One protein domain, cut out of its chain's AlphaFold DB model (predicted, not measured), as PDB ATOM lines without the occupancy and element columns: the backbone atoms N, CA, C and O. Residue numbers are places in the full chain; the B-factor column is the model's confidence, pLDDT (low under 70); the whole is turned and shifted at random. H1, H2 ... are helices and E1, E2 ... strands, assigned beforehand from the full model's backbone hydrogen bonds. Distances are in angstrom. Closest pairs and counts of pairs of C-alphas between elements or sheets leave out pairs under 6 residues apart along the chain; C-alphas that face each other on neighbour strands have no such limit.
ATOM      1  N   HIS A  27      29.061 -41.316  -7.360       74.56
ATOM      2  CA  HIS A  27      29.975 -41.929  -8.302       74.56
ATOM      3  C   HIS A  27      29.986 -41.075  -9.556       74.56
ATOM      4  O   HIS A  27      29.308 -41.360 -10.539       74.56
ATOM      5  N   LEU A  28      30.763 -39.995  -9.514       88.69
ATOM      6  CA  LEU A  28      31.206 -39.350 -10.731       88.69
ATOM      7  C   LEU A  28      32.319 -40.206 -11.331       88.69
ATOM      8  O   LEU A  28      33.437 -40.250 -10.822       88.69
ATOM      9  N   LEU A  29      32.000 -40.906 -12.414       91.69
ATOM     10  CA  LEU A  29      32.953 -41.722 -13.148       91.69
ATOM     11  C   LEU A  29      33.627 -40.893 -14.237       91.69
ATOM     12  O   LEU A  29      32.993 -40.060 -14.885       91.69
ATOM     13  N   ILE A  30      34.902 -41.185 -14.481       94.50
ATOM     14  CA  ILE A  30      35.666 -40.610 -15.584       94.50
ATOM     15  C   ILE A  30      36.096 -41.699 -16.563       94.50
ATOM     16  O   ILE A  30      36.606 -42.754 -16.181       94.50
ATOM     17  N   LYS A  31      35.920 -41.423 -17.852       94.56
ATOM     18  CA  LYS A  31      36.553 -42.146 -18.956       94.56
ATOM     19  C   LYS A  31      37.315 -41.135 -19.790       94.56
ATOM     20  O   LYS A  31      36.871 -40.008 -19.939       94.56
ATOM     21  N   PHE A  32      38.468 -41.505 -20.321       96.12
ATOM     22  CA  PHE A  32      39.263 -40.568 -21.110       96.12
ATOM     23  C   PHE A  32      40.082 -41.290 -22.163       96.12
ATOM     24  O   PHE A  32      40.381 -42.475 -21.996       96.12
ATOM     25  N   GLY A  33      40.470 -40.587 -23.217       94.31
ATOM     26  CA  GLY A  33      41.239 -41.137 -24.331       94.31
ATOM     27  C   GLY A  33      41.712 -40.043 -25.280       94.31
ATOM     28  O   GLY A  33      41.598 -38.862 -24.971       94.31
ATOM     29  N   LEU A  34      42.262 -40.428 -26.430       92.25
ATOM     30  CA  LEU A  34      42.707 -39.487 -27.463       92.25
ATOM     31  C   LEU A  34      41.526 -38.980 -28.290       92.25
ATOM     32  O   LEU A  34      40.775 -39.790 -28.822       92.25
ATOM     33  N   GLU A  35      41.401 -37.659 -28.435       85.88
ATOM     34  CA  GLU A  35      40.359 -37.050 -29.278       85.88
ATOM     35  C   GLU A  35      40.771 -37.006 -30.755       85.88
ATOM     36  O   GLU A  35      39.988 -37.337 -31.638       85.88
ATOM     37  N   SER A  36      42.028 -36.647 -31.038       66.81
ATOM     38  CA  SER A  36      42.554 -36.578 -32.405       66.81
ATOM     39  C   SER A  36      43.768 -37.500 -32.567       66.81
ATOM     40  O   SER A  36      44.889 -37.127 -32.207       66.81
ATOM     41  N   PRO A  37      43.584 -38.721 -33.101       62.75
ATOM     42  CA  PRO A  37      44.640 -39.729 -33.158       62.75
ATOM     43  C   PRO A  37      45.617 -39.544 -34.333       62.75
ATOM     44  O   PRO A  37      46.440 -40.421 -34.580       62.75
ATOM     45  N   TYR A  38      45.555 -38.441 -35.094       72.25
ATOM     46  CA  TYR A  38      46.322 -38.342 -36.347       72.25
ATOM     47  C   TYR A  38      47.841 -38.472 -36.142       72.25
ATOM     48  O   TYR A  38      48.536 -39.085 -36.951       72.25
ATOM     49  N   PHE A  39      48.362 -37.952 -35.028       83.19
ATOM     50  CA  PHE A  39      49.770 -38.116 -34.655       83.19
ATOM     51  C   PHE A  39      49.996 -39.047 -33.474       83.19
ATOM     52  O   PHE A  39      51.081 -39.615 -33.344       83.19
ATOM     53  N   TYR A  40      48.979 -39.217 -32.638       88.56
ATOM     54  CA  TYR A  40      49.080 -39.879 -31.350       88.56
ATOM     55  C   TYR A  40      48.294 -41.183 -31.343       88.56
ATOM     56  O   TYR A  40      47.197 -41.275 -31.880       88.56
ATOM     57  N   THR A  41      48.839 -42.190 -30.677       90.56
ATOM     58  CA  THR A  41      48.167 -43.460 -30.409       90.56
ATOM     59  C   THR A  41      48.240 -43.775 -28.927       90.56
ATOM     60  O   THR A  41      49.188 -43.387 -28.242       90.56
ATOM     61  N   GLU A  42      47.261 -44.529 -28.442       92.56
ATOM     62  CA  GLU A  42      47.319 -45.120 -27.113       92.56
ATOM     63  C   GLU A  42      48.075 -46.456 -27.161       92.56
ATOM     64  O   GLU A  42      47.900 -47.273 -28.065       92.56
ATOM     65  N   THR A  43      48.946 -46.674 -26.182       91.31
ATOM     66  CA  THR A  43      49.677 -47.914 -25.929       91.31
ATOM     67  C   THR A  43      49.862 -48.100 -24.419       91.31
ATOM     68  O   THR A  43      49.192 -47.455 -23.610       91.31
ATOM     69  N   LYS A  44      50.753 -49.008 -24.017       91.56
ATOM     70  CA  LYS A  44      51.120 -49.242 -22.621       91.56
ATOM     71  C   LYS A  44      52.632 -49.128 -22.443       91.56
ATOM     72  O   LYS A  44      53.384 -49.610 -23.288       91.56
ATOM     73  N   ALA A  45      53.060 -48.528 -21.339       90.81
ATOM     74  CA  ALA A  45      54.466 -48.415 -20.952       90.81
ATOM     75  C   ALA A  45      54.618 -48.541 -19.434       90.81
ATOM     76  O   ALA A  45      53.666 -48.318 -18.682       90.81
ATOM     77  N   THR A  46      55.810 -48.911 -18.972       91.00
ATOM     78  CA  THR A  46      56.141 -48.835 -17.544       91.00
ATOM     79  C   THR A  46      56.449 -47.392 -17.143       91.00
ATOM     80  O   THR A  46      56.579 -46.501 -17.988       91.00
ATOM     81  N   MET A  47      56.583 -47.144 -15.838       86.62
ATOM     82  CA  MET A  47      56.869 -45.808 -15.300       86.62
ATOM     83  C   MET A  47      58.102 -45.161 -15.953       86.62
ATOM     84  O   MET A  47      58.076 -43.972 -16.274       86.62
ATOM     85  N   HIS A  48      59.153 -45.947 -16.195       83.06
ATOM     86  CA  HIS A  48      60.450 -45.464 -16.678       83.06
ATOM     87  C   HIS A  48      60.623 -45.538 -18.197       83.06
ATOM     88  O   HIS A  48      61.556 -44.941 -18.717       83.06
ATOM     89  N   GLN A  49      59.742 -46.245 -18.907       85.38
ATOM     90  CA  GLN A  49      59.825 -46.370 -20.362       85.38
ATOM     91  C   GLN A  49      59.293 -45.128 -21.061       85.38
ATOM     92  O   GLN A  49      58.161 -44.720 -20.813       85.38
ATOM     93  N   ASP A  50      60.081 -44.562 -21.961       79.81
ATOM     94  CA  ASP A  50      59.688 -43.448 -22.819       79.81
ATOM     95  C   ASP A  50      59.413 -43.937 -24.263       79.81
ATOM     96  O   ASP A  50      59.275 -45.140 -24.517       79.81
ATOM     97  N   LEU A  63      51.920 -51.640 -15.848       92.81
ATOM     98  CA  LEU A  63      51.737 -50.921 -17.098       92.81
ATOM     99  C   LEU A  63      50.761 -49.766 -16.901       92.81
ATOM    100  O   LEU A  63      49.691 -49.937 -16.316       92.81
ATOM    101  N   TYR A  64      51.128 -48.614 -17.441       94.50
ATOM    102  CA  TYR A  64      50.325 -47.404 -17.466       94.50
ATOM    103  C   TYR A  64      49.850 -47.144 -18.892       94.50
ATOM    104  O   TYR A  64      50.516 -47.534 -19.857       94.50
ATOM    105  N   ARG A  65      48.696 -46.483 -19.026       95.31
ATOM    106  CA  ARG A  65      48.239 -45.961 -20.319       95.31
ATOM    107  C   ARG A  65      49.272 -44.962 -20.825       95.31
ATOM    108  O   ARG A  65      49.761 -44.152 -20.040       95.31
ATOM    109  N   TYR A  66      49.614 -45.034 -22.103       93.81
ATOM    110  CA  TYR A  66      50.620 -44.166 -22.701       93.81
ATOM    111  C   TYR A  66      50.133 -43.615 -24.036       93.81
ATOM    112  O   TYR A  66      49.883 -44.373 -24.968       93.81
ATOM    113  N   PHE A  67      50.019 -42.296 -24.130       93.38
ATOM    114  CA  PHE A  67      49.658 -41.591 -25.352       93.38
ATOM    115  C   PHE A  67      50.928 -41.090 -26.046       93.38
ATOM    116  O   PHE A  67      51.597 -40.191 -25.544       93.38
ATOM    117  N   THR A  68      51.287 -41.698 -27.177       90.62
ATOM    118  CA  THR A  68      52.600 -41.529 -27.826       90.62
ATOM    119  C   THR A  68      52.489 -41.292 -29.329       90.62
ATOM    120  O   THR A  68      51.512 -41.690 -29.961       90.62
ATOM    121  N   ILE A  69      53.523 -40.715 -29.939       87.00
ATOM    122  CA  ILE A  69      53.574 -40.299 -31.355       87.00
ATOM    123  C   ILE A  69      53.811 -41.487 -32.328       87.00
ATOM    124  O   ILE A  69      54.436 -41.355 -33.378       87.00
ATOM    125  N   ARG A  70      53.400 -42.713 -31.981       74.44
ATOM    126  CA  ARG A  70      53.730 -43.914 -32.780       74.44
ATOM    127  C   ARG A  70      52.895 -44.062 -34.053       74.44
ATOM    128  O   ARG A  70      53.456 -44.426 -35.081       74.44
ATOM    129  N   GLY A  71      51.594 -43.774 -33.995       66.69
ATOM    130  CA  GLY A  71      50.660 -44.009 -35.109       66.69
ATOM    131  C   GLY A  71      50.916 -43.138 -36.345       66.69
ATOM    132  O   GLY A  71      50.613 -43.553 -37.456       66.69
ATOM    133  N   GLY A  72      51.537 -41.967 -36.160       68.56
ATOM    134  CA  GLY A  72      51.825 -41.007 -37.229       68.56
ATOM    135  C   GLY A  72      53.265 -40.503 -37.236       68.56
ATOM    136  O   GLY A  72      53.502 -39.406 -37.731       68.56
ATOM    137  N   LYS A  73      54.229 -41.254 -36.677       79.62
ATOM    138  CA  LYS A  73      55.594 -40.767 -36.386       79.62
ATOM    139  C   LYS A  73      56.257 -40.058 -37.566       79.62
ATOM    140  O   LYS A  73      56.792 -38.969 -37.396       79.62
ATOM    141  N   GLU A  74      56.229 -40.644 -38.758       83.56
ATOM    142  CA  GLU A  74      56.873 -40.049 -39.937       83.56
ATOM    143  C   GLU A  74      56.199 -38.749 -40.384       83.56
ATOM    144  O   GLU A  74      56.876 -37.759 -40.669       83.56
ATOM    145  N   ILE A  75      54.864 -38.734 -40.415       82.94
ATOM    146  CA  ILE A  75      54.071 -37.563 -40.805       82.94
ATOM    147  C   ILE A  75      54.240 -36.458 -39.760       82.94
ATOM    148  O   ILE A  75      54.512 -35.311 -40.113       82.94
ATOM    149  N   TYR A  76      54.166 -36.822 -38.483       84.12
ATOM    150  CA  TYR A  76      54.401 -35.931 -37.360       84.12
ATOM    151  C   TYR A  76      55.803 -35.323 -37.421       84.12
ATOM    152  O   TYR A  76      55.936 -34.106 -37.369       84.12
ATOM    153  N   LEU A  77      56.858 -36.132 -37.584       82.44
ATOM    154  CA  LEU A  77      58.234 -35.631 -37.665       82.44
ATOM    155  C   LEU A  77      58.425 -34.718 -38.880       82.44
ATOM    156  O   LEU A  77      59.095 -33.690 -38.776       82.44
ATOM    157  N   ARG A  78      57.796 -35.043 -40.016       85.12
ATOM    158  CA  ARG A  78      57.802 -34.184 -41.204       85.12
ATOM    159  C   ARG A  78      57.130 -32.840 -40.921       85.12
ATOM    160  O   ARG A  78      57.741 -31.808 -41.187       85.12
ATOM    161  N   HIS A  79      55.921 -32.830 -40.365       82.56
ATOM    162  CA  HIS A  79      55.218 -31.593 -39.997       82.56
ATOM    163  C   HIS A  79      55.990 -30.785 -38.955       82.56
ATOM    164  O   HIS A  79      56.218 -29.591 -39.145       82.56
ATOM    165  N   LEU A  80      56.480 -31.440 -37.906       81.56
ATOM    166  CA  LEU A  80      57.283 -30.806 -36.872       81.56
ATOM    167  C   LEU A  80      58.550 -30.172 -37.455       81.56
ATOM    168  O   LEU A  80      58.861 -29.037 -37.118       81.56
ATOM    169  N   SER A  81      59.259 -30.850 -38.362       82.88
ATOM    170  CA  SER A  81      60.466 -30.290 -38.990       82.88
ATOM    171  C   SER A  81      60.183 -29.005 -39.781       82.88
ATOM    172  O   SER A  81      60.963 -28.053 -39.726       82.88
ATOM    173  N   GLN A  82      59.037 -28.937 -40.470       84.69
ATOM    174  CA  GLN A  82      58.614 -27.742 -41.203       84.69
ATOM    175  C   GLN A  82      58.269 -26.596 -40.249       84.69
ATOM    176  O   GLN A  82      58.658 -25.454 -40.509       84.69
ATOM    177  N   LEU A  83      57.592 -26.908 -39.140       82.38
ATOM    178  CA  LEU A  83      57.287 -25.949 -38.082       82.38
ATOM    179  C   LEU A  83      58.564 -25.427 -37.420       82.38
ATOM    180  O   LEU A  83      58.722 -24.219 -37.346       82.38
ATOM    181  N   ILE A  84      59.512 -26.288 -37.043       82.44
ATOM    182  CA  ILE A  84      60.807 -25.892 -36.455       82.44
ATOM    183  C   ILE A  84      61.596 -24.979 -37.404       82.44
ATOM    184  O   ILE A  84      62.134 -23.955 -36.993       82.44
ATOM    185  N   ARG A  85      61.643 -25.295 -38.703       85.06
ATOM    186  CA  ARG A  85      62.336 -24.440 -39.678       85.06
ATOM    187  C   ARG A  85      61.689 -23.058 -39.793       85.06
ATOM    188  O   ARG A  85      62.392 -22.052 -39.802       85.06
ATOM    189  N   ARG A  86      60.357 -23.006 -39.892       86.94
ATOM    190  CA  ARG A  86      59.603 -21.743 -39.966       86.94
ATOM    191  C   ARG A  86      59.731 -20.946 -38.671       86.94
ATOM    192  O   ARG A  86      59.871 -19.729 -38.706       86.94
ATOM    193  N   HIS A  87      59.753 -21.657 -37.553       85.00
ATOM    194  CA  HIS A  87      59.985 -21.114 -36.235       85.00
ATOM    195  C   HIS A  87      61.331 -20.381 -36.144       85.00
ATOM    196  O   HIS A  87      61.336 -19.202 -35.805       85.00
ATOM    197  N   ASN A  88      62.440 -21.038 -36.513       84.38
ATOM    198  CA  ASN A  88      63.775 -20.421 -36.530       84.38
ATOM    199  C   ASN A  88      63.791 -19.101 -37.300       84.38
ATOM    200  O   ASN A  88      64.262 -18.093 -36.785       84.38
ATOM    201  N   ALA A  89      63.226 -19.094 -38.508       88.62
ATOM    202  CA  ALA A  89      63.186 -17.897 -39.341       88.62
ATOM    203  C   ALA A  89      62.396 -16.751 -38.676       88.62
ATOM    204  O   ALA A  89      62.812 -15.592 -38.716       88.62
ATOM    205  N   LEU A  90      61.268 -17.065 -38.026       88.06
ATOM    206  CA  LEU A  90      60.482 -16.084 -37.274       88.06
ATOM    207  C   LEU A  90      61.237 -15.577 -36.040       88.06
ATOM    208  O   LEU A  90      61.179 -14.383 -35.747       88.06
ATOM    209  N   TRP A  91      61.944 -16.456 -35.326       86.94
ATOM    210  CA  TRP A  91      62.740 -16.089 -34.155       86.94
ATOM    211  C   TRP A  91      63.907 -15.171 -34.521       86.94
ATOM    212  O   TRP A  91      64.084 -14.129 -33.890       86.94
ATOM    213  N   GLU A  92      64.652 -15.494 -35.579       89.19
ATOM    214  CA  GLU A  92      65.706 -14.631 -36.123       89.19
ATOM    215  C   GLU A  92      65.142 -13.263 -36.528       89.19
ATOM    216  O   GLU A  92      65.684 -12.222 -36.149       89.19
ATOM    217  N   SER A  93      63.996 -13.245 -37.217       91.50
ATOM    218  CA  SER A  93      63.321 -11.996 -37.575       91.50
ATOM    219  C   SER A  93      62.903 -11.178 -36.349       91.50
ATOM    220  O   SER A  93      63.017  -9.953 -36.380       91.50
ATOM    221  N   TYR A  94      62.429 -11.820 -35.280       90.69
ATOM    222  CA  TYR A  94      62.056 -11.149 -34.035       90.69
ATOM    223  C   TYR A  94      63.279 -10.590 -33.297       90.69
ATOM    224  O   TYR A  94      63.251  -9.453 -32.829       90.69
ATOM    225  N   CYS A  95      64.381 -11.343 -33.259       88.56
ATOM    226  CA  CYS A  95      65.638 -10.918 -32.643       88.56
ATOM    227  C   CYS A  95      66.265  -9.697 -33.327       88.56
ATOM    228  O   CYS A  95      66.958  -8.931 -32.659       88.56
ATOM    229  N   ASN A  96      66.018  -9.531 -34.629       91.75
ATOM    230  CA  ASN A  96      66.410  -8.351 -35.401       91.75
ATOM    231  C   ASN A  96      65.422  -7.183 -35.238       91.75
ATOM    232  O   ASN A  96      65.791  -6.031 -35.445       91.75
ATOM    233  N   TYR A  97      64.169  -7.470 -34.874       89.81
ATOM    234  CA  TYR A  97      63.118  -6.471 -34.674       89.81
ATOM    235  C   TYR A  97      63.184  -5.795 -33.294       89.81
ATOM    236  O   TYR A  97      62.831  -4.624 -33.171       89.81
ATOM    237  N   THR A  98      63.623  -6.506 -32.250       86.81
ATOM    238  CA  THR A  98      63.691  -5.971 -30.881       86.81
ATOM    239  C   THR A  98      64.900  -6.480 -30.097       86.81
ATOM    240  O   THR A  98      65.308  -7.638 -30.204       86.81
ATOM    241  N   ASN A  99      65.430  -5.614 -29.229       81.88
ATOM    242  CA  ASN A  99      66.463  -5.970 -28.254       81.88
ATOM    243  C   ASN A  99      65.880  -6.581 -26.968       81.88
ATOM    244  O   ASN A  99      66.598  -7.256 -26.235       81.88
ATOM    245  N   ASN A 100      64.586  -6.376 -26.694       82.75
ATOM    246  CA  ASN A 100      63.907  -6.976 -25.547       82.75
ATOM    247  C   ASN A 100      63.211  -8.273 -25.976       82.75
ATOM    248  O   ASN A 100      62.083  -8.249 -26.475       82.75
ATOM    249  N   ARG A 101      63.926  -9.390 -25.833       83.94
ATOM    250  CA  ARG A 101      63.512 -10.709 -26.317       83.94
ATOM    251  C   ARG A 101      62.783 -11.463 -25.210       83.94
ATOM    252  O   ARG A 101      63.418 -11.998 -24.305       83.94
ATOM    253  N   THR A 102      61.459 -11.528 -25.297       81.00
ATOM    254  CA  THR A 102      60.616 -12.278 -24.352       81.00
ATOM    255  C   THR A 102      59.763 -13.310 -25.080       81.00
ATOM    256  O   THR A 102      59.499 -13.184 -26.278       81.00
ATOM    257  N   ARG A 103      59.311 -14.340 -24.354       77.50
ATOM    258  CA  ARG A 103      58.387 -15.351 -24.890       77.50
ATOM    259  C   ARG A 103      57.091 -14.692 -25.353       77.50
ATOM    260  O   ARG A 103      56.652 -14.913 -26.475       77.50
ATOM    261  N   GLU A 104      56.501 -13.861 -24.504       82.12
ATOM    262  CA  GLU A 104      55.224 -13.192 -24.747       82.12
ATOM    263  C   GLU A 104      55.323 -12.247 -25.952       82.12
ATOM    264  O   GLU A 104      54.447 -12.246 -26.817       82.12
ATOM    265  N   GLY A 105      56.425 -11.495 -26.055       86.00
ATOM    266  CA  GLY A 105      56.677 -10.603 -27.184       86.00
ATOM    267  C   GLY A 105      56.853 -11.361 -28.498       86.00
ATOM    268  O   GLY A 105      56.318 -10.946 -29.526       86.00
ATOM    269  N   PHE A 106      57.536 -12.508 -28.471       85.25
ATOM    270  CA  PHE A 106      57.662 -13.363 -29.646       85.25
ATOM    271  C   PHE A 106      56.318 -13.964 -30.082       85.25
ATOM    272  O   PHE A 106      55.988 -13.943 -31.266       85.25
ATOM    273  N   LEU A 107      55.506 -14.453 -29.143       81.94
ATOM    274  CA  LEU A 107      54.182 -15.006 -29.443       81.94
ATOM    275  C   LEU A 107      53.261 -13.964 -30.096       81.94
ATOM    276  O   LEU A 107      52.585 -14.263 -31.082       81.94
ATOM    277  N   GLN A 108      53.283 -12.719 -29.609       85.19
ATOM    278  CA  GLN A 108      52.559 -11.609 -30.235       85.19
ATOM    279  C   GLN A 108      53.093 -11.286 -31.637       85.19
ATOM    280  O   GLN A 108      52.302 -11.110 -32.567       85.19
ATOM    281  N   PHE A 109      54.419 -11.261 -31.807       88.88
ATOM    282  CA  PHE A 109      55.060 -11.048 -33.106       88.88
ATOM    283  C   PHE A 109      54.624 -12.104 -34.133       88.88
ATOM    284  O   PHE A 109      54.219 -11.762 -35.245       88.88
ATOM    285  N   VAL A 110      54.631 -13.383 -33.746       87.56
ATOM    286  CA  VAL A 110      54.189 -14.497 -34.594       87.56
ATOM    287  C   VAL A 110      52.716 -14.375 -34.966       87.56
ATOM    288  O   VAL A 110      52.383 -14.511 -36.139       87.56
ATOM    289  N   LYS A 111      51.830 -14.077 -34.007       85.00
ATOM    290  CA  LYS A 111      50.389 -13.927 -34.277       85.00
ATOM    291  C   LYS A 111      50.090 -12.858 -35.329       85.00
ATOM    292  O   LYS A 111      49.151 -13.018 -36.101       85.00
ATOM    293  N   GLN A 112      50.884 -11.790 -35.375       87.00
ATOM    294  CA  GLN A 112      50.722 -10.712 -36.354       87.00
ATOM    295  C   GLN A 112      51.348 -11.041 -37.713       87.00
ATOM    296  O   GLN A 112      50.786 -10.700 -38.752       87.00
ATOM    297  N   ARG A 113      52.527 -11.671 -37.720       89.12
ATOM    298  CA  ARG A 113      53.319 -11.902 -38.939       89.12
ATOM    299  C   ARG A 113      52.979 -13.200 -39.652       89.12
ATOM    300  O   ARG A 113      53.142 -13.283 -40.864       89.12
ATOM    301  N   ASP A 114      52.536 -14.206 -38.907       85.62
ATOM    302  CA  ASP A 114      52.313 -15.549 -39.423       85.62
ATOM    303  C   ASP A 114      51.167 -16.298 -38.707       85.62
ATOM    304  O   ASP A 114      51.392 -17.267 -37.967       85.62
ATOM    305  N   PRO A 115      49.903 -15.894 -38.945       81.44
ATOM    306  CA  PRO A 115      48.737 -16.558 -38.355       81.44
ATOM    307  C   PRO A 115      48.615 -18.039 -38.746       81.44
ATOM    308  O   PRO A 115      48.103 -18.850 -37.974       81.44
ATOM    309  N   PHE A 116      49.101 -18.412 -39.936       82.94
ATOM    310  CA  PHE A 116      49.061 -19.793 -40.420       82.94
ATOM    311  C   PHE A 116      49.977 -20.709 -39.601       82.94
ATOM    312  O   PHE A 116      49.573 -21.810 -39.215       82.94
ATOM    313  N   TYR A 117      51.200 -20.258 -39.305       82.56
ATOM    314  CA  TYR A 117      52.108 -20.980 -38.419       82.56
ATOM    315  C   TYR A 117      51.509 -21.140 -37.013       82.56
ATOM    316  O   TYR A 117      51.506 -22.251 -36.481       82.56
ATOM    317  N   ALA A 118      50.922 -20.074 -36.452       75.69
ATOM    318  CA  ALA A 118      50.267 -20.122 -35.142       75.69
ATOM    319  C   ALA A 118      49.123 -21.155 -35.093       75.69
ATOM    320  O   ALA A 118      49.036 -21.947 -34.155       75.69
ATOM    321  N   GLY A 119      48.280 -21.211 -36.131       76.38
ATOM    322  CA  GLY A 119      47.227 -22.223 -36.243       76.38
ATOM    323  C   GLY A 119      47.768 -23.649 -36.392       76.38
ATOM    324  O   GLY A 119      47.250 -24.574 -35.772       76.38
ATOM    325  N   SER A 120      48.844 -23.824 -37.164       78.88
ATOM    326  CA  SER A 120      49.445 -25.138 -37.437       78.88
ATOM    327  C   SER A 120      50.124 -25.756 -36.214       78.88
ATOM    328  O   SER A 120      50.107 -26.977 -36.060       78.88
ATOM    329  N   LEU A 121      50.685 -24.931 -35.322       77.19
ATOM    330  CA  LEU A 121      51.263 -25.396 -34.059       77.19
ATOM    331  C   LEU A 121      50.234 -26.147 -33.211       77.19
ATOM    332  O   LEU A 121      50.555 -27.177 -32.632       77.19
ATOM    333  N   LYS A 122      48.976 -25.706 -33.172       77.88
ATOM    334  CA  LYS A 122      47.952 -26.346 -32.326       77.88
ATOM    335  C   LYS A 122      47.717 -27.820 -32.634       77.88
ATOM    336  O   LYS A 122      47.269 -28.553 -31.759       77.88
ATOM    337  N   ASN A 123      48.021 -28.240 -33.859       78.12
ATOM    338  CA  ASN A 123      47.782 -29.597 -34.328       78.12
ATOM    339  C   ASN A 123      48.873 -30.585 -33.894       78.12
ATOM    340  O   ASN A 123      48.660 -31.787 -34.014       78.12
ATOM    341  N   ILE A 124      50.035 -30.111 -33.425       82.00
ATOM    342  CA  ILE A 124      51.122 -30.997 -32.977       82.00
ATOM    343  C   ILE A 124      51.018 -31.392 -31.507       82.00
ATOM    344  O   ILE A 124      51.770 -32.260 -31.086       82.00
ATOM    345  N   ALA A 125      50.122 -30.778 -30.740       85.62
ATOM    346  CA  ALA A 125      49.885 -31.130 -29.348       85.62
ATOM    347  C   ALA A 125      48.861 -32.270 -29.236       85.62
ATOM    348  O   ALA A 125      47.884 -32.288 -29.993       85.62
ATOM    349  N   PRO A 126      49.023 -33.203 -28.283       89.12
ATOM    350  CA  PRO A 126      48.008 -34.210 -28.035       89.12
ATOM    351  C   PRO A 126      46.772 -33.565 -27.399       89.12
ATOM    352  O   PRO A 126      46.869 -32.703 -26.519       89.12
ATOM    353  N   VAL A 127      45.602 -34.029 -27.828       91.50
ATOM    354  CA  VAL A 127      44.312 -33.663 -27.238       91.50
ATOM    355  C   VAL A 127      43.697 -34.916 -26.636       91.50
ATOM    356  O   VAL A 127      43.514 -35.913 -27.343       91.50
ATOM    357  N   LEU A 128      43.390 -34.868 -25.341       94.19
ATOM    358  CA  LEU A 128      42.634 -35.918 -24.670       94.19
ATOM    359  C   LEU A 128      41.203 -35.453 -24.429       94.19
ATOM    360  O   LEU A 128      40.987 -34.323 -23.993       94.19
ATOM    361  N   TYR A 129      40.248 -36.345 -24.668       93.81
ATOM    362  CA  TYR A 129      38.879 -36.174 -24.207       93.81
ATOM    363  C   TYR A 129      38.697 -36.824 -22.838       93.81
ATOM    364  O   TYR A 129      39.337 -37.831 -22.534       93.81
ATOM    365  N   PHE A 130      37.773 -36.284 -22.054       94.81
ATOM    366  CA  PHE A 130      37.346 -36.767 -20.751       94.81
ATOM    367  C   PHE A 130      35.818 -36.765 -20.726       94.81
ATOM    368  O   PHE A 130      35.192 -35.707 -20.768       94.81
ATOM    369  N   ASP A 131      35.233 -37.954 -20.681       94.62
ATOM    370  CA  ASP A 131      33.810 -38.169 -20.480       94.62
ATOM    371  C   ASP A 131      33.553 -38.361 -18.984       94.62
ATOM    372  O   ASP A 131      34.095 -39.267 -18.343       94.62
ATOM    373  N   PHE A 132      32.700 -37.506 -18.442       94.69
ATOM    374  CA  PHE A 132      32.237 -37.529 -17.068       94.69
ATOM    375  C   PHE A 132      30.828 -38.107 -17.033       94.69
ATOM    376  O   PHE A 132      29.947 -37.636 -17.754       94.69
ATOM    377  N   ILE A 133      30.616 -39.129 -16.207       93.56
ATOM    378  CA  ILE A 133      29.335 -39.824 -16.071       93.56
ATOM    379  C   ILE A 133      28.929 -39.743 -14.604       93.56
ATOM    380  O   ILE A 133      29.539 -40.388 -13.756       93.56
ATOM    381  N   GLY A 134      27.928 -38.920 -14.321       91.50
ATOM    382  CA  GLY A 134      27.320 -38.749 -13.010       91.50
ATOM    383  C   GLY A 134      25.817 -39.023 -13.044       91.50
ATOM    384  O   GLY A 134      25.277 -39.600 -13.989       91.50
ATOM    385  N   GLU A 135      25.123 -38.596 -11.998       90.44
ATOM    386  CA  GLU A 135      23.684 -38.790 -11.849       90.44
ATOM    387  C   GLU A 135      22.890 -37.715 -12.613       90.44
ATOM    388  O   GLU A 135      23.231 -36.529 -12.614       90.44
ATOM    389  N   SER A 136      21.791 -38.110 -13.264       85.06
ATOM    390  CA  SER A 136      20.957 -37.224 -14.098       85.06
ATOM    391  C   SER A 136      20.121 -36.206 -13.313       85.06
ATOM    392  O   SER A 136      19.489 -35.331 -13.890       85.06
ATOM    393  N   ASN A 137      20.057 -36.303 -11.991       87.12
ATOM    394  CA  ASN A 137      19.373 -35.339 -11.126       87.12
ATOM    395  C   ASN A 137      20.342 -34.347 -10.460       87.12
ATOM    396  O   ASN A 137      19.880 -33.437  -9.777       87.12
ATOM    397  N   LYS A 138      21.655 -34.491 -10.674       89.81
ATOM    398  CA  LYS A 138      22.692 -33.630 -10.095       89.81
ATOM    399  C   LYS A 138      23.294 -32.709 -11.150       89.81
ATOM    400  O   LYS A 138      23.332 -33.028 -12.340       89.81
ATOM    401  N   VAL A 139      23.733 -31.529 -10.718       91.75
ATOM    402  CA  VAL A 139      24.474 -30.585 -11.563       91.75
ATOM    403  C   VAL A 139      25.914 -30.559 -11.092       91.75
ATOM    404  O   VAL A 139      26.194 -30.183  -9.959       91.75
ATOM    405  N   TYR A 140      26.819 -30.905 -11.996       92.88
ATOM    406  CA  TYR A 140      28.252 -30.902 -11.756       92.88
ATOM    407  C   TYR A 140      28.844 -29.657 -12.393       92.88
ATOM    408  O   TYR A 140      28.648 -29.435 -13.588       92.88
ATOM    409  N   ILE A 141      29.557 -28.847 -11.615       93.12
ATOM    410  CA  ILE A 141      30.240 -27.642 -12.090       93.12
ATOM    411  C   ILE A 141      31.739 -27.865 -11.942       93.12
ATOM    412  O   ILE A 141      32.204 -28.026 -10.821       93.12
ATOM    413  N   LEU A 142      32.485 -27.891 -13.047       92.88
ATOM    414  CA  LEU A 142      33.943 -27.992 -12.998       92.88
ATOM    415  C   LEU A 142      34.517 -26.665 -12.494       92.88
ATOM    416  O   LEU A 142      34.267 -25.623 -13.103       92.88
ATOM    417  N   ASP A 143      35.264 -26.730 -11.400       90.75
ATOM    418  CA  ASP A 143      35.842 -25.570 -10.718       90.75
ATOM    419  C   ASP A 143      37.346 -25.463 -11.001       90.75
ATOM    420  O   ASP A 143      37.847 -24.428 -11.444       90.75
ATOM    421  N   GLU A 144      38.057 -26.582 -10.859       92.50
ATOM    422  CA  GLU A 144      39.510 -26.633 -10.988       92.50
ATOM    423  C   GLU A 144      39.961 -27.932 -11.667       92.50
ATOM    424  O   GLU A 144      39.383 -29.007 -11.478       92.50
ATOM    425  N   ILE A 145      41.031 -27.833 -12.456       94.88
ATOM    426  CA  ILE A 145      41.794 -28.984 -12.936       94.88
ATOM    427  C   ILE A 145      43.142 -28.978 -12.219       94.88
ATOM    428  O   ILE A 145      43.902 -28.015 -12.312       94.88
ATOM    429  N   GLU A 146      43.462 -30.068 -11.540       96.06
ATOM    430  CA  GLU A 146      44.725 -30.270 -10.845       96.06
ATOM    431  C   GLU A 146      45.553 -31.330 -11.584       96.06
ATOM    432  O   GLU A 146      45.082 -32.428 -11.873       96.06
ATOM    433  N   VAL A 147      46.802 -31.005 -11.914       97.56
ATOM    434  CA  VAL A 147      47.733 -31.892 -12.620       97.56
ATOM    435  C   VAL A 147      48.929 -32.180 -11.731       97.56
ATOM    436  O   VAL A 147      49.637 -31.271 -11.299       97.56
ATOM    437  N   HIS A 148      49.175 -33.456 -11.471       98.06
ATOM    438  CA  HIS A 148      50.320 -33.941 -10.716       98.06
ATOM    439  C   HIS A 148      51.382 -34.394 -11.706       98.06
ATOM    440  O   HIS A 148      51.236 -35.440 -12.335       98.06
ATOM    441  N   THR A 149      52.465 -33.632 -11.845       96.38
ATOM    442  CA  THR A 149      53.656 -34.099 -12.557       96.38
ATOM    443  C   THR A 149      54.438 -35.036 -11.650       96.38
ATOM    444  O   THR A 149      55.025 -34.616 -10.652       96.38
ATOM    445  N   ILE A 150      54.479 -36.311 -12.024       95.56
ATOM    446  CA  ILE A 150      55.174 -37.375 -11.288       95.56
ATOM    447  C   ILE A 150      56.573 -37.593 -11.864       95.56
ATOM    448  O   ILE A 150      57.517 -37.882 -11.132       95.56
ATOM    449  N   GLY A 151      56.722 -37.433 -13.178       92.38
ATOM    450  CA  GLY A 151      58.001 -37.576 -13.857       92.38
ATOM    451  C   GLY A 151      58.004 -36.911 -15.223       92.38
ATOM    452  O   GLY A 151      56.955 -36.705 -15.835       92.38
ATOM    453  N   PHE A 152      59.203 -36.590 -15.695       91.44
ATOM    454  CA  PHE A 152      59.435 -35.980 -16.995       91.44
ATOM    455  C   PHE A 152      60.725 -36.533 -17.603       91.44
ATOM    456  O   PHE A 152      61.755 -36.613 -16.930       91.44
ATOM    457  N   SER A 153      60.664 -36.915 -18.875       89.75
ATOM    458  CA  SER A 153      61.816 -37.325 -19.678       89.75
ATOM    459  C   SER A 153      61.862 -36.469 -20.932       89.75
ATOM    460  O   SER A 153      60.951 -36.519 -21.755       89.75
ATOM    461  N   GLU A 154      62.903 -35.655 -21.064       85.81
ATOM    462  CA  GLU A 154      63.005 -34.685 -22.149       85.81
ATOM    463  C   GLU A 154      63.358 -35.335 -23.493       85.81
ATOM    464  O   GLU A 154      64.273 -36.155 -23.593       85.81
ATOM    465  N   TYR A 155      62.695 -34.875 -24.553       78.75
ATOM    466  CA  TYR A 155      63.097 -35.076 -25.936       78.75
ATOM    467  C   TYR A 155      63.511 -33.748 -26.573       78.75
ATOM    468  O   TYR A 155      62.873 -32.710 -26.395       78.75
ATOM    469  N   ARG A 156      64.538 -33.782 -27.427       62.66
ATOM    470  CA  ARG A 156      64.928 -32.594 -28.197       62.66
ATOM    471  C   ARG A 156      63.926 -32.281 -29.320       62.66
ATOM    472  O   ARG A 156      63.367 -33.170 -29.971       62.66
ATOM    473  N   GLY A 157      63.759 -30.984 -29.578       55.16
ATOM    474  CA  GLY A 157      62.885 -30.419 -30.611       55.16
ATOM    475  C   GLY A 157      61.488 -30.077 -30.092       55.16
ATOM    476  O   GLY A 157      61.011 -30.726 -29.171       55.16
ATOM    477  N   GLY A 158      60.844 -29.080 -30.700       54.56
ATOM    478  CA  GLY A 158      59.503 -28.590 -30.360       54.56
ATOM    479  C   GLY A 158      59.294 -27.164 -30.879       54.56
ATOM    480  O   GLY A 158      60.230 -26.559 -31.395       54.56
ATOM    481  N   GLY A 159      58.070 -26.647 -30.806       54.22
ATOM    482  CA  GLY A 159      57.719 -25.272 -31.177       54.22
ATOM    483  C   GLY A 159      57.035 -24.566 -30.009       54.22
ATOM    484  O   GLY A 159      56.543 -25.227 -29.099       54.22
ATOM    485  N   PHE A 160      57.030 -23.231 -30.017       60.50
ATOM    486  CA  PHE A 160      56.375 -22.446 -28.970       60.50
ATOM    487  C   PHE A 160      54.895 -22.790 -28.815       60.50
ATOM    488  O   PHE A 160      54.198 -23.084 -29.786       60.50
ATOM    489  N   PHE A 161      54.418 -22.596 -27.592       65.94
ATOM    490  CA  PHE A 161      53.008 -22.590 -27.270       65.94
ATOM    491  C   PHE A 161      52.607 -21.296 -26.555       65.94
ATOM    492  O   PHE A 161      53.314 -20.822 -25.656       65.94
ATOM    493  N   ASP A 162      51.446 -20.772 -26.940       59.62
ATOM    494  CA  ASP A 162      50.720 -19.731 -26.223       59.62
ATOM    495  C   ASP A 162      49.431 -20.312 -25.646       59.62
ATOM    496  O   ASP A 162      48.695 -20.987 -26.364       59.62
ATOM    497  N   LYS A 163      49.129 -20.010 -24.380       65.19
ATOM    498  CA  LYS A 163      47.884 -20.436 -23.739       65.19
ATOM    499  C   LYS A 163      46.712 -19.648 -24.302       65.19
ATOM    500  O   LYS A 163      46.333 -18.609 -23.773       65.19
ATOM    501  N   GLU A 164      46.136 -20.155 -25.384       62.34
ATOM    502  CA  GLU A 164      45.044 -19.486 -26.087       62.34
ATOM    503  C   GLU A 164      43.671 -19.777 -25.481       62.34
ATOM    504  O   GLU A 164      42.758 -18.960 -25.612       62.34
ATOM    505  N   ALA A 165      43.516 -20.909 -24.795       61.94
ATOM    506  CA  ALA A 165      42.288 -21.257 -24.102       61.94
ATOM    507  C   ALA A 165      42.533 -21.831 -22.703       61.94
ATOM    508  O   ALA A 165      43.605 -22.332 -22.369       61.94
ATOM    509  N   TRP A 166      41.496 -21.782 -21.866       66.00
ATOM    510  CA  TRP A 166      41.546 -22.337 -20.511       66.00
ATOM    511  C   TRP A 166      41.720 -23.871 -20.511       66.00
ATOM    512  O   TRP A 166      42.260 -24.406 -19.549       66.00
ATOM    513  N   TYR A 167      41.335 -24.550 -21.600       76.06
ATOM    514  CA  TYR A 167      41.510 -25.992 -21.808       76.06
ATOM    515  C   TYR A 167      42.887 -26.382 -22.373       76.06
ATOM    516  O   TYR A 167      43.162 -27.568 -22.565       76.06
ATOM    517  N   ASP A 168      43.759 -25.411 -22.668       87.56
ATOM    518  CA  ASP A 168      45.148 -25.721 -22.977       87.56
ATOM    519  C   ASP A 168      45.960 -25.839 -21.670       87.56
ATOM    520  O   ASP A 168      46.100 -24.879 -20.899       87.56
ATOM    521  N   ILE A 169      46.516 -27.025 -21.429       90.19
ATOM    522  CA  ILE A 169      47.222 -27.400 -20.205       90.19
ATOM    523  C   ILE A 169      48.734 -27.402 -20.439       90.19
ATOM    524  O   ILE A 169      49.266 -28.178 -21.230       90.19
ATOM    525  N   LEU A 170      49.432 -26.534 -19.707       90.00
ATOM    526  CA  LEU A 170      50.890 -26.392 -19.735       90.00
ATOM    527  C   LEU A 170      51.561 -27.319 -18.725       90.00
ATOM    528  O   LEU A 170      51.684 -26.954 -17.557       90.00
ATOM    529  N   LEU A 171      52.033 -28.479 -19.163       92.12
ATOM    530  CA  LEU A 171      52.735 -29.441 -18.323       92.12
ATOM    531  C   LEU A 171      54.117 -28.925 -17.920       92.12
ATOM    532  O   LEU A 171      55.010 -28.687 -18.743       92.12
ATOM    533  N   LYS A 172      54.308 -28.785 -16.610       90.62
ATOM    534  CA  LYS A 172      55.568 -28.336 -16.022       90.62
ATOM    535  C   LYS A 172      56.524 -29.528 -15.898       90.62
ATOM    536  O   LYS A 172      56.094 -30.576 -15.420       90.62
ATOM    537  N   PRO A 173      57.800 -29.395 -16.306       88.94
ATOM    538  CA  PRO A 173      58.770 -30.497 -16.274       88.94
ATOM    539  C   PRO A 173      59.202 -30.881 -14.852       88.94
ATOM    540  O   PRO A 173      59.670 -31.992 -14.616       88.94
ATOM    541  N   ARG A 174      59.059 -29.963 -13.889       91.94
ATOM    542  CA  ARG A 174      59.347 -30.231 -12.481       91.94
ATOM    543  C   ARG A 174      58.216 -31.061 -11.876       91.94
ATOM    544  O   ARG A 174      57.047 -30.822 -12.159       91.94
ATOM    545  N   THR A 175      58.572 -32.018 -11.028       94.38
ATOM    546  CA  THR A 175      57.588 -32.789 -10.271       94.38
ATOM    547  C   THR A 175      56.852 -31.900  -9.269       94.38
ATOM    548  O   THR A 175      57.444 -31.003  -8.662       94.38
ATOM    549  N   GLY A 176      55.552 -32.133  -9.107       95.81
ATOM    550  CA  GLY A 176      54.697 -31.327  -8.240       95.81
ATOM    551  C   GLY A 176      53.252 -31.258  -8.716       95.81
ATOM    552  O   GLY A 176      52.883 -31.862  -9.722       95.81
ATOM    553  N   THR A 177      52.446 -30.501  -7.979       97.19
ATOM    554  CA  THR A 177      51.018 -30.304  -8.243       97.19
ATOM    555  C   THR A 177      50.777 -28.911  -8.812       97.19
ATOM    556  O   THR A 177      51.228 -27.915  -8.245       97.19
ATOM    557  N   TYR A 178      50.053 -28.845  -9.924       95.25
ATOM    558  CA  TYR A 178      49.771 -27.623 -10.670       95.25
ATOM    559  C   TYR A 178      48.269 -27.475 -10.878       95.25
ATOM    560  O   TYR A 178      47.619 -28.403 -11.349       95.25
ATOM    561  N   ARG A 179      47.726 -26.308 -10.532       93.25
ATOM    562  CA  ARG A 179      46.287 -26.025 -10.578       93.25
ATOM    563  C   ARG A 179      45.952 -25.077 -11.715       93.25
ATOM    564  O   ARG A 179      46.695 -24.129 -11.979       93.25
ATOM    565  N   TYR A 180      44.850 -25.363 -12.396       89.88
ATOM    566  CA  TYR A 180      44.342 -24.600 -13.524       89.88
ATOM    567  C   TYR A 180      42.880 -24.256 -13.251       89.88
ATOM    568  O   TYR A 180      42.001 -25.113 -13.364       89.88
ATOM    569  N   ASP A 181      42.637 -22.988 -12.922       84.44
ATOM    570  CA  ASP A 181      41.293 -22.480 -12.661       84.44
ATOM    571  C   ASP A 181      40.426 -22.555 -13.921       84.44
ATOM    572  O   ASP A 181      40.814 -22.096 -15.009       84.44
ATOM    573  N   VAL A 182      39.213 -23.081 -13.772       82.25
ATOM    574  CA  VAL A 182      38.239 -23.159 -14.858       82.25
ATOM    575  C   VAL A 182      37.353 -21.916 -14.800       82.25
ATOM    576  O   VAL A 182      36.232 -21.909 -14.307       82.25
ATOM    577  N   GLY A 183      37.866 -20.807 -15.345       64.81
ATOM    578  CA  GLY A 183      37.208 -19.491 -15.282       64.81
ATOM    579  C   GLY A 183      35.830 -19.392 -15.966       64.81
ATOM    580  O   GLY A 183      35.145 -18.378 -15.836       64.81
ATOM    581  N   LYS A 184      35.394 -20.425 -16.698       68.25
ATOM    582  CA  LYS A 184      34.031 -20.553 -17.236       68.25
ATOM    583  C   LYS A 184      33.341 -21.691 -16.495       68.25
ATOM    584  O   LYS A 184      33.821 -22.805 -16.595       68.25
ATOM    585  N   LYS A 185      32.204 -21.436 -15.832       69.38
ATOM    586  CA  LYS A 185      31.400 -22.437 -15.094       69.38
ATOM    587  C   LYS A 185      30.877 -23.555 -16.010       69.38
ATOM    588  O   LYS A 185      29.695 -23.567 -16.370       69.38
ATOM    589  N   LEU A 186      31.758 -24.453 -16.438       82.44
ATOM    590  CA  LEU A 186      31.397 -25.619 -17.218       82.44
ATOM    591  C   LEU A 186      30.536 -26.506 -16.347       82.44
ATOM    592  O   LEU A 186      30.958 -26.936 -15.278       82.44
ATOM    593  N   ARG A 187      29.318 -26.747 -16.813       90.25
ATOM    594  CA  ARG A 187      28.316 -27.489 -16.071       90.25
ATOM    595  C   ARG A 187      27.699 -28.559 -16.936       90.25
ATOM    596  O   ARG A 187      27.438 -28.318 -18.115       90.25
ATOM    597  N   PHE A 188      27.427 -29.698 -16.330       90.56
ATOM    598  CA  PHE A 188      26.663 -30.761 -16.957       90.56
ATOM    599  C   PHE A 188      25.720 -31.408 -15.946       90.56
ATOM    600  O   PHE A 188      25.845 -31.227 -14.734       90.56
ATOM    601  N   ASN A 189      24.758 -32.151 -16.473       90.00
ATOM    602  CA  ASN A 189      23.811 -32.957 -15.724       90.00
ATOM    603  C   ASN A 189      23.773 -34.337 -16.395       90.00
ATOM    604  O   ASN A 189      23.723 -34.416 -17.624       90.00
ATOM    605  N   GLY A 190      23.882 -35.410 -15.611       87.44
ATOM    606  CA  GLY A 190      24.040 -36.768 -16.136       87.44
ATOM    607  C   GLY A 190      25.420 -37.008 -16.752       87.44
ATOM    608  O   GLY A 190      26.261 -37.646 -16.135       87.44
ATOM    609  N   SER A 191      25.690 -36.485 -17.948       90.00
ATOM    610  CA  SER A 191      26.973 -36.684 -18.636       90.00
ATOM    611  C   SER A 191      27.557 -35.393 -19.192       90.00
ATOM    612  O   SER A 191      26.823 -34.560 -19.724       90.00
ATOM    613  N   GLY A 192      28.878 -35.253 -19.126       90.94
ATOM    614  CA  GLY A 192      29.617 -34.127 -19.689       90.94
ATOM    615  C   GLY A 192      30.873 -34.592 -20.409       90.94
ATOM    616  O   GLY A 192      31.434 -35.628 -20.068       90.94
ATOM    617  N   ARG A 193      31.326 -33.818 -21.394       91.62
ATOM    618  CA  ARG A 193      32.585 -34.065 -22.097       91.62
ATOM    619  C   ARG A 193      33.470 -32.834 -22.048       91.62
ATOM    620  O   ARG A 193      32.989 -31.709 -22.182       91.62
ATOM    621  N   LEU A 194      34.757 -33.071 -21.864       90.94
ATOM    622  CA  LEU A 194      35.804 -32.067 -21.871       90.94
ATOM    623  C   LEU A 194      36.935 -32.522 -22.784       90.94
ATOM    624  O   LEU A 194      37.318 -33.683 -22.753       90.94
ATOM    625  N   GLU A 195      37.513 -31.596 -23.531       91.75
ATOM    626  CA  GLU A 195      38.725 -31.828 -24.311       91.75
ATOM    627  C   GLU A 195      39.826 -30.919 -23.781       91.75
ATOM    628  O   GLU A 195      39.626 -29.710 -23.666       91.75
ATOM    629  N   LEU A 196      40.980 -31.499 -23.450       91.88
ATOM    630  CA  LEU A 196      42.164 -30.762 -23.020       91.88
ATOM    631  C   LEU A 196      43.301 -30.996 -24.006       91.88
ATOM    632  O   LEU A 196      43.596 -32.135 -24.373       91.88
ATOM    633  N   ARG A 197      43.968 -29.912 -24.397       90.94
ATOM    634  CA  ARG A 197      45.176 -29.954 -25.227       90.94
ATOM    635  C   ARG A 197      46.394 -29.771 -24.332       90.94
ATOM    636  O   ARG A 197      46.433 -28.821 -23.555       90.94
ATOM    637  N   PHE A 198      47.391 -30.641 -24.449       90.81
ATOM    638  CA  PHE A 198      48.561 -30.615 -23.568       90.81
ATOM    639  C   PHE A 198      49.790 -30.054 -24.268       90.81
ATOM    640  O   PHE A 198      50.058 -30.367 -25.422       90.81
ATOM    641  N   TRP A 199      50.559 -29.254 -23.540       88.19
ATOM    642  CA  TRP A 199      51.764 -28.590 -24.028       88.19
ATOM    643  C   TRP A 199      52.883 -28.699 -23.013       88.19
ATOM    644  O   TRP A 199      52.631 -28.685 -21.813       88.19
ATOM    645  N   SER A 200      54.125 -28.779 -23.482       86.88
ATOM    646  CA  SER A 200      55.275 -28.678 -22.594       86.88
ATOM    647  C   SER A 200      55.518 -27.215 -22.224       86.88
ATOM    648  O   SER A 200      55.398 -26.323 -23.061       86.88
ATOM    649  N   ASP A 201      55.869 -26.956 -20.967       83.75
ATOM    650  CA  ASP A 201      56.411 -25.664 -20.527       83.75
ATOM    651  C   ASP A 201      57.929 -25.712 -20.296       83.75
ATOM    652  O   ASP A 201      58.507 -24.814 -19.686       83.75
ATOM    653  N   ASN A 202      58.599 -26.774 -20.746       80.44
ATOM    654  CA  ASN A 202      60.053 -26.823 -20.728       80.44
ATOM    655  C   ASN A 202      60.550 -25.881 -21.833       80.44
ATOM    656  O   ASN A 202      60.302 -26.155 -22.997       80.44
ATOM    657  N   TYR A 203      61.162 -24.742 -21.491       75.38
ATOM    658  CA  TYR A 203      61.522 -23.680 -22.443       75.38
ATOM    659  C   TYR A 203      63.018 -23.357 -22.404       75.38
ATOM    660  O   TYR A 203      63.610 -23.223 -21.335       75.38
ATOM    661  N   TYR A 204      63.607 -23.170 -23.586       73.25
ATOM    662  CA  TYR A 204      64.991 -22.786 -23.846       73.25
ATOM    663  C   TYR A 204      65.060 -21.366 -24.421       73.25
ATOM    664  O   TYR A 204      64.946 -21.183 -25.639       73.25
ATOM    665  N   PRO A 205      65.300 -20.348 -23.568       65.25
ATOM    666  CA  PRO A 205      65.294 -18.942 -23.975       65.25
ATOM    667  C   PRO A 205      66.298 -18.604 -25.074       65.25
ATOM    668  O   PRO A 205      65.990 -17.825 -25.971       65.25
ATOM    669  N   ASN A 206      67.485 -19.212 -25.034       66.00
ATOM    670  CA  ASN A 206      68.578 -18.885 -25.954       66.00
ATOM    671  C   ASN A 206      68.305 -19.328 -27.393       66.00
ATOM    672  O   ASN A 206      68.882 -18.781 -28.328       66.00
ATOM    673  N   THR A 207      67.443 -20.324 -27.568       65.81
ATOM    674  CA  THR A 207      67.134 -20.895 -28.876       65.81
ATOM    675  C   THR A 207      65.702 -20.610 -29.312       65.81
ATOM    676  O   THR A 207      65.333 -21.002 -30.409       65.81
ATOM    677  N   GLY A 208      64.887 -19.987 -28.452       63.72
ATOM    678  CA  GLY A 208      63.462 -19.808 -28.700       63.72
ATOM    679  C   GLY A 208      62.729 -21.145 -28.847       63.72
ATOM    680  O   GLY A 208      61.906 -21.301 -29.730       63.72
ATOM    681  N   TYR A 209      63.028 -22.161 -28.037       68.75
ATOM    682  CA  TYR A 209      62.371 -23.466 -28.204       68.75
ATOM    683  C   TYR A 209      61.704 -23.952 -26.943       68.75
ATOM    684  O   TYR A 209      62.269 -23.833 -25.867       68.75
ATOM    685  N   THR A 210      60.545 -24.584 -27.090       70.69
ATOM    686  CA  THR A 210      59.966 -25.432 -26.050       70.69
ATOM    687  C   THR A 210      60.354 -26.881 -26.354       70.69
ATOM    688  O   THR A 210      59.753 -27.469 -27.257       70.69
ATOM    689  N   PRO A 211      61.396 -27.459 -25.725       68.69
ATOM    690  CA  PRO A 211      61.650 -28.896 -25.777       68.69
ATOM    691  C   PRO A 211      60.419 -29.716 -25.392       68.69
ATOM    692  O   PRO A 211      59.615 -29.336 -24.548       68.69
ATOM    693  N   ARG A 212      60.310 -30.871 -26.033       80.75
ATOM    694  CA  ARG A 212      59.248 -31.848 -25.824       80.75
ATOM    695  C   ARG A 212      59.647 -32.854 -24.757       80.75
ATOM    696  O   ARG A 212      60.779 -32.857 -24.274       80.75
ATOM    697  N   GLY A 213      58.745 -33.752 -24.408       87.50
ATOM    698  CA  GLY A 213      59.107 -34.906 -23.603       87.50
ATOM    699  C   GLY A 213      57.946 -35.814 -23.260       87.50
ATOM    700  O   GLY A 213      56.788 -35.546 -23.569       87.50
ATOM    701  N   CYS A 214      58.284 -36.908 -22.592       91.56
ATOM    702  CA  CYS A 214      57.313 -37.791 -21.983       91.56
ATOM    703  C   CYS A 214      57.033 -37.331 -20.560       91.56
ATOM    704  O   CYS A 214      57.921 -37.325 -19.706       91.56
ATOM    705  N   TYR A 215      55.775 -37.018 -20.296       94.38
ATOM    706  CA  TYR A 215      55.274 -36.716 -18.970       94.38
ATOM    707  C   TYR A 215      54.618 -37.955 -18.377       94.38
ATOM    708  O   TYR A 215      53.836 -38.630 -19.045       94.38
ATOM    709  N   THR A 216      54.918 -38.236 -17.116       96.06
ATOM    710  CA  THR A 216      54.120 -39.124 -16.272       96.06
ATOM    711  C   THR A 216      53.292 -38.236 -15.362       96.06
ATOM    712  O   THR A 216      53.856 -37.494 -14.552       96.06
ATOM    713  N   ILE A 217      51.972 -38.307 -15.500       97.12
ATOM    714  CA  ILE A 217      51.046 -37.420 -14.802       97.12
ATOM    715  C   ILE A 217      49.847 -38.169 -14.237       97.12
ATOM    716  O   ILE A 217      49.497 -39.260 -14.683       97.12
ATOM    717  N   GLU A 218      49.205 -37.536 -13.271       97.81
ATOM    718  CA  GLU A 218      47.827 -37.794 -12.878       97.81
ATOM    719  C   GLU A 218      47.058 -36.476 -12.983       97.81
ATOM    720  O   GLU A 218      47.576 -35.415 -12.639       97.81
ATOM    721  N   ILE A 219      45.834 -36.533 -13.499       97.75
ATOM    722  CA  ILE A 219      44.924 -35.385 -13.551       97.75
ATOM    723  C   ILE A 219      43.741 -35.667 -12.638       97.75
ATOM    724  O   ILE A 219      43.106 -36.720 -12.769       97.75
ATOM    725  N   VAL A 220      43.445 -34.707 -11.768       97.38
ATOM    726  CA  VAL A 220      42.292 -34.676 -10.874       97.38
ATOM    727  C   VAL A 220      41.403 -33.505 -11.275       97.38
ATOM    728  O   VAL A 220      41.860 -32.376 -11.431       97.38
ATOM    729  N   PHE A 221      40.120 -33.784 -11.458       95.31
ATOM    730  CA  PHE A 221      39.103 -32.791 -11.771       95.31
ATOM    731  C   PHE A 221      38.280 -32.521 -10.524       95.31
ATOM    732  O   PHE A 221      37.707 -33.455  -9.956       95.31
ATOM    733  N   HIS A 222      38.210 -31.258 -10.117       94.62
ATOM    734  CA  HIS A 222      37.459 -30.819  -8.950       94.62
ATOM    735  C   HIS A 222      36.151 -30.175  -9.392       94.62
ATOM    736  O   HIS A 222      36.127 -29.184 -10.124       94.62
ATOM    737  N   PHE A 223      35.054 -30.767  -8.943       93.56
ATOM    738  CA  PHE A 223      33.696 -30.355  -9.228       93.56
ATOM    739  C   PHE A 223      33.002 -29.846  -7.969       93.56
ATOM    740  O   PHE A 223      33.266 -30.294  -6.855       93.56
ATOM    741  N   LEU A 224      32.032 -28.967  -8.174       92.50
ATOM    742  CA  LEU A 224      31.019 -28.617  -7.192       92.50
ATOM    743  C   LEU A 224      29.691 -29.251  -7.619       92.50
ATOM    744  O   LEU A 224      29.220 -29.008  -8.732       92.50
ATOM    745  N   THR A 225      29.087 -30.045  -6.734       91.25
ATOM    746  CA  THR A 225      27.750 -30.638  -6.902       91.25
ATOM    747  C   THR A 225      26.904 -30.327  -5.674       91.25
ATOM    748  O   THR A 225      27.319 -30.596  -4.551       91.25
ATOM    749  N   ASP A 226      25.746 -29.693  -5.863       87.69
ATOM    750  CA  ASP A 226      24.855 -29.256  -4.770       87.69
ATOM    751  C   ASP A 226      25.579 -28.472  -3.654       87.69
ATOM    752  O   ASP A 226      25.307 -28.621  -2.463       87.69
ATOM    753  N   GLY A 227      26.561 -27.654  -4.047       85.44
ATOM    754  CA  GLY A 227      27.398 -26.871  -3.131       85.44
ATOM    755  C   GLY A 227      28.478 -27.666  -2.386       85.44
ATOM    756  O   GLY A 227      29.198 -27.080  -1.582       85.44
ATOM    757  N   LYS A 228      28.625 -28.971  -2.647       90.44
ATOM    758  CA  LYS A 228      29.654 -29.836  -2.057       90.44
ATOM    759  C   LYS A 228      30.784 -30.117  -3.059       90.44
ATOM    760  O   LYS A 228      30.496 -30.345  -4.236       90.44
ATOM    761  N   PRO A 229      32.051 -30.132  -2.613       92.00
ATOM    762  CA  PRO A 229      33.169 -30.521  -3.460       92.00
ATOM    763  C   PRO A 229      33.141 -32.025  -3.755       92.00
ATOM    764  O   PRO A 229      32.820 -32.839  -2.888       92.00
ATOM    765  N   LEU A 230      33.506 -32.380  -4.981       92.81
ATOM    766  CA  LEU A 230      33.654 -33.747  -5.467       92.81
ATOM    767  C   LEU A 230      34.841 -33.801  -6.425       92.81
ATOM    768  O   LEU A 230      34.925 -32.984  -7.335       92.81
ATOM    769  N   SER A 231      35.723 -34.784  -6.274       94.00
ATOM    770  CA  SER A 231      36.902 -34.919  -7.133       94.00
ATOM    771  C   SER A 231      36.917 -36.270  -7.832       94.00
ATOM    772  O   SER A 231      36.589 -37.290  -7.229       94.00
ATOM    773  N   VAL A 232      37.338 -36.288  -9.095       94.94
ATOM    774  CA  VAL A 232      37.541 -37.522  -9.861       94.94
ATOM    775  C   VAL A 232      38.890 -37.486 -10.572       94.94
ATOM    776  O   VAL A 232      39.272 -36.474 -11.159       94.94
ATOM    777  N   GLY A 233      39.632 -38.588 -10.490       94.88
ATOM    778  CA  GLY A 233      40.993 -38.704 -11.004       94.88
ATOM    779  C   GLY A 233      41.107 -39.675 -12.172       94.88
ATOM    780  O   GLY A 233      40.427 -40.696 -12.237       94.88
ATOM    781  N   THR A 234      42.022 -39.374 -13.083       96.31
ATOM    782  CA  THR A 234      42.403 -40.241 -14.213       96.31
ATOM    783  C   THR A 234      43.216 -41.470 -13.793       96.31
ATOM    784  O   THR A 234      43.330 -42.429 -14.562       96.31
ATOM    785  N   GLY A 235      43.796 -41.441 -12.589       95.62
ATOM    786  CA  GLY A 235      44.933 -42.278 -12.228       95.62
ATOM    787  C   GLY A 235      46.189 -41.909 -13.025       95.62
ATOM    788  O   GLY A 235      46.177 -41.058 -13.910       95.62
ATOM    789  N   ILE A 236      47.303 -42.572 -12.718       96.38
ATOM    790  CA  ILE A 236      48.588 -42.279 -13.364       96.38
ATOM    791  C   ILE A 236      48.582 -42.754 -14.825       96.38
ATOM    792  O   ILE A 236      48.276 -43.916 -15.112       96.38
ATOM    793  N   PHE A 237      49.013 -41.888 -15.737       96.75
ATOM    794  CA  PHE A 237      49.257 -42.215 -17.140       96.75
ATOM    795  C   PHE A 237      50.467 -41.458 -17.697       96.75
ATOM    796  O   PHE A 237      51.070 -40.613 -17.033       96.75
ATOM    797  N   LYS A 238      50.848 -41.799 -18.930       95.69
ATOM    798  CA  LYS A 238      51.956 -41.183 -19.656       95.69
ATOM    799  C   LYS A 238      51.472 -40.486 -20.919       95.69
ATOM    800  O   LYS A 238      50.577 -40.991 -21.599       95.69
ATOM    801  N   ILE A 239      52.090 -39.365 -21.265       93.81
ATOM    802  CA  ILE A 239      51.776 -38.606 -22.477       93.81
ATOM    803  C   ILE A 239      53.044 -37.983 -23.060       93.81
ATOM    804  O   ILE A 239      53.810 -37.336 -22.346       93.81
ATOM    805  N   ASP A 240      53.273 -38.200 -24.353       90.75
ATOM    806  CA  ASP A 240      54.270 -37.449 -25.112       90.75
ATOM    807  C   ASP A 240      53.691 -36.090 -25.485       90.75
ATOM    808  O   ASP A 240      52.595 -36.017 -26.040       90.75
ATOM    809  N   VAL A 241      54.454 -35.031 -25.244       86.69
ATOM    810  CA  VAL A 241      54.102 -33.664 -25.630       86.69
ATOM    811  C   VAL A 241      55.277 -33.014 -26.320       86.69
ATOM    812  O   VAL A 241      56.379 -33.066 -25.735       86.69
TER     813      VAL A 241
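What this domain is: This is residues 27 to 50 and 63 to 241 of the 241 residues of an uncharacterized protein of Deltaproteobacteria bacterium (UniProt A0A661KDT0). Two strongly twisted sheets stand partly face to face as an elongated body of strands: on one side the long, bending strands E5, E7 and E9 with E10, E11, E3 and E2, on the other E1, E4, E8 and E6. Three helices gather at one end of this body, the long H1 beside H3, with H2 at a corner. The printed part has 203 residues, with three named helices and eleven named strands in the order E1 E2 E3 H1 H2 H3 E4 E5 E6 E7 E8 E9 E10 E11. The seven-stranded sheet is branched; the other has the order E1 E4 E8 E6 and is mixed. The class is mixed, helices and strands, and the whole is compact, with a radius of gyration of the C-alphas of 18.1 A and spans of 59 by 35 by 28 A.

Where its parts are: E1, residues 29 to 34, begins at C-alpha 29 (32.953, -41.722, -13.148). E2 is residues 41 to 45 and E3 residues 64 to 68. H1, residues 73 to 97, is 35.2 A long, and its C-alpha 97 is at (63.118, -6.471, -34.674). H2 is residues 103 to 113, H3 115 to 124 and E4 127 to 133. E5, residues 139 to 155, measures 41.5 A and bends by 68 degrees at residue 151. E6 is residues 168 to 171. E7, residues 176 to 189, measures 31.8 A, and E8, residues 191 to 200, 29.7 A. E9, residues 212 to 225, measures 36.8 A. E10 is residues 228 to 233; E11, residues 237 to 240, ends at (54.270, -37.449, -25.112).

How they stand to each other: E9 has E5 on one side, antiparallel, with N 146 and O 220 at 2.8 A, and E10 and E11 on the other side. E9 and E10 form a hairpin, with N 223 and O 230 at 2.7 A. E11 is antiparallel to E9, with N 215 and O 239 at 2.9 A. E3 is parallel to E11, N 238 and O 65 at 2.8 A, and antiparallel to E2, N 43 and O 66 at 2.8 A. E7 is antiparallel to E5, N 147 and O 178 at 2.8 A. In the other sheet E4 is antiparallel to E1, N 131 and O 31 at 2.7 A, and to E8, N 130 and O 194 at 2.7 A; E6 is parallel to E8, N 171 and O 199 at 2.7 A. The closest C-alphas of E1 and E10, Ile 30 and Val 232, are 6.8 A apart. H3 only grazes this sheet, with residues 122 to 124. H1 touches H3 with residues 76 to 86 alone, the closest C-alphas, Leu 83 and Tyr 117, 7.2 A apart, opposite ways at a tilt of 38 degrees, only just steep. H1 touches H2 about perpendicular at 83 degrees, C-alphas 94 and 106 being closest at 6.6 A. H2 and H3 only just touch, only at the corner, with 3 pairs of C-alphas within 8 A, the closest Lys 111 and Ala 118 at 6.3 A. Every O i to N i+4 pair is within hydrogen-bond range in H1 and H2, and 3 of 6 in H3.

The domain as a whole: The C-alphas farthest apart, Asn 96 and Asn 137, are 59.4 A apart. Residues 51 to 62 are not printed, and C-alphas 50 and 63 are 12.3 A apart. The links E5 to E6 and E8 to E9 are long. Mean pLDDT of the printed part is 85.6; 24 residues are under 70, among them 156 to 166 and 205 to 209.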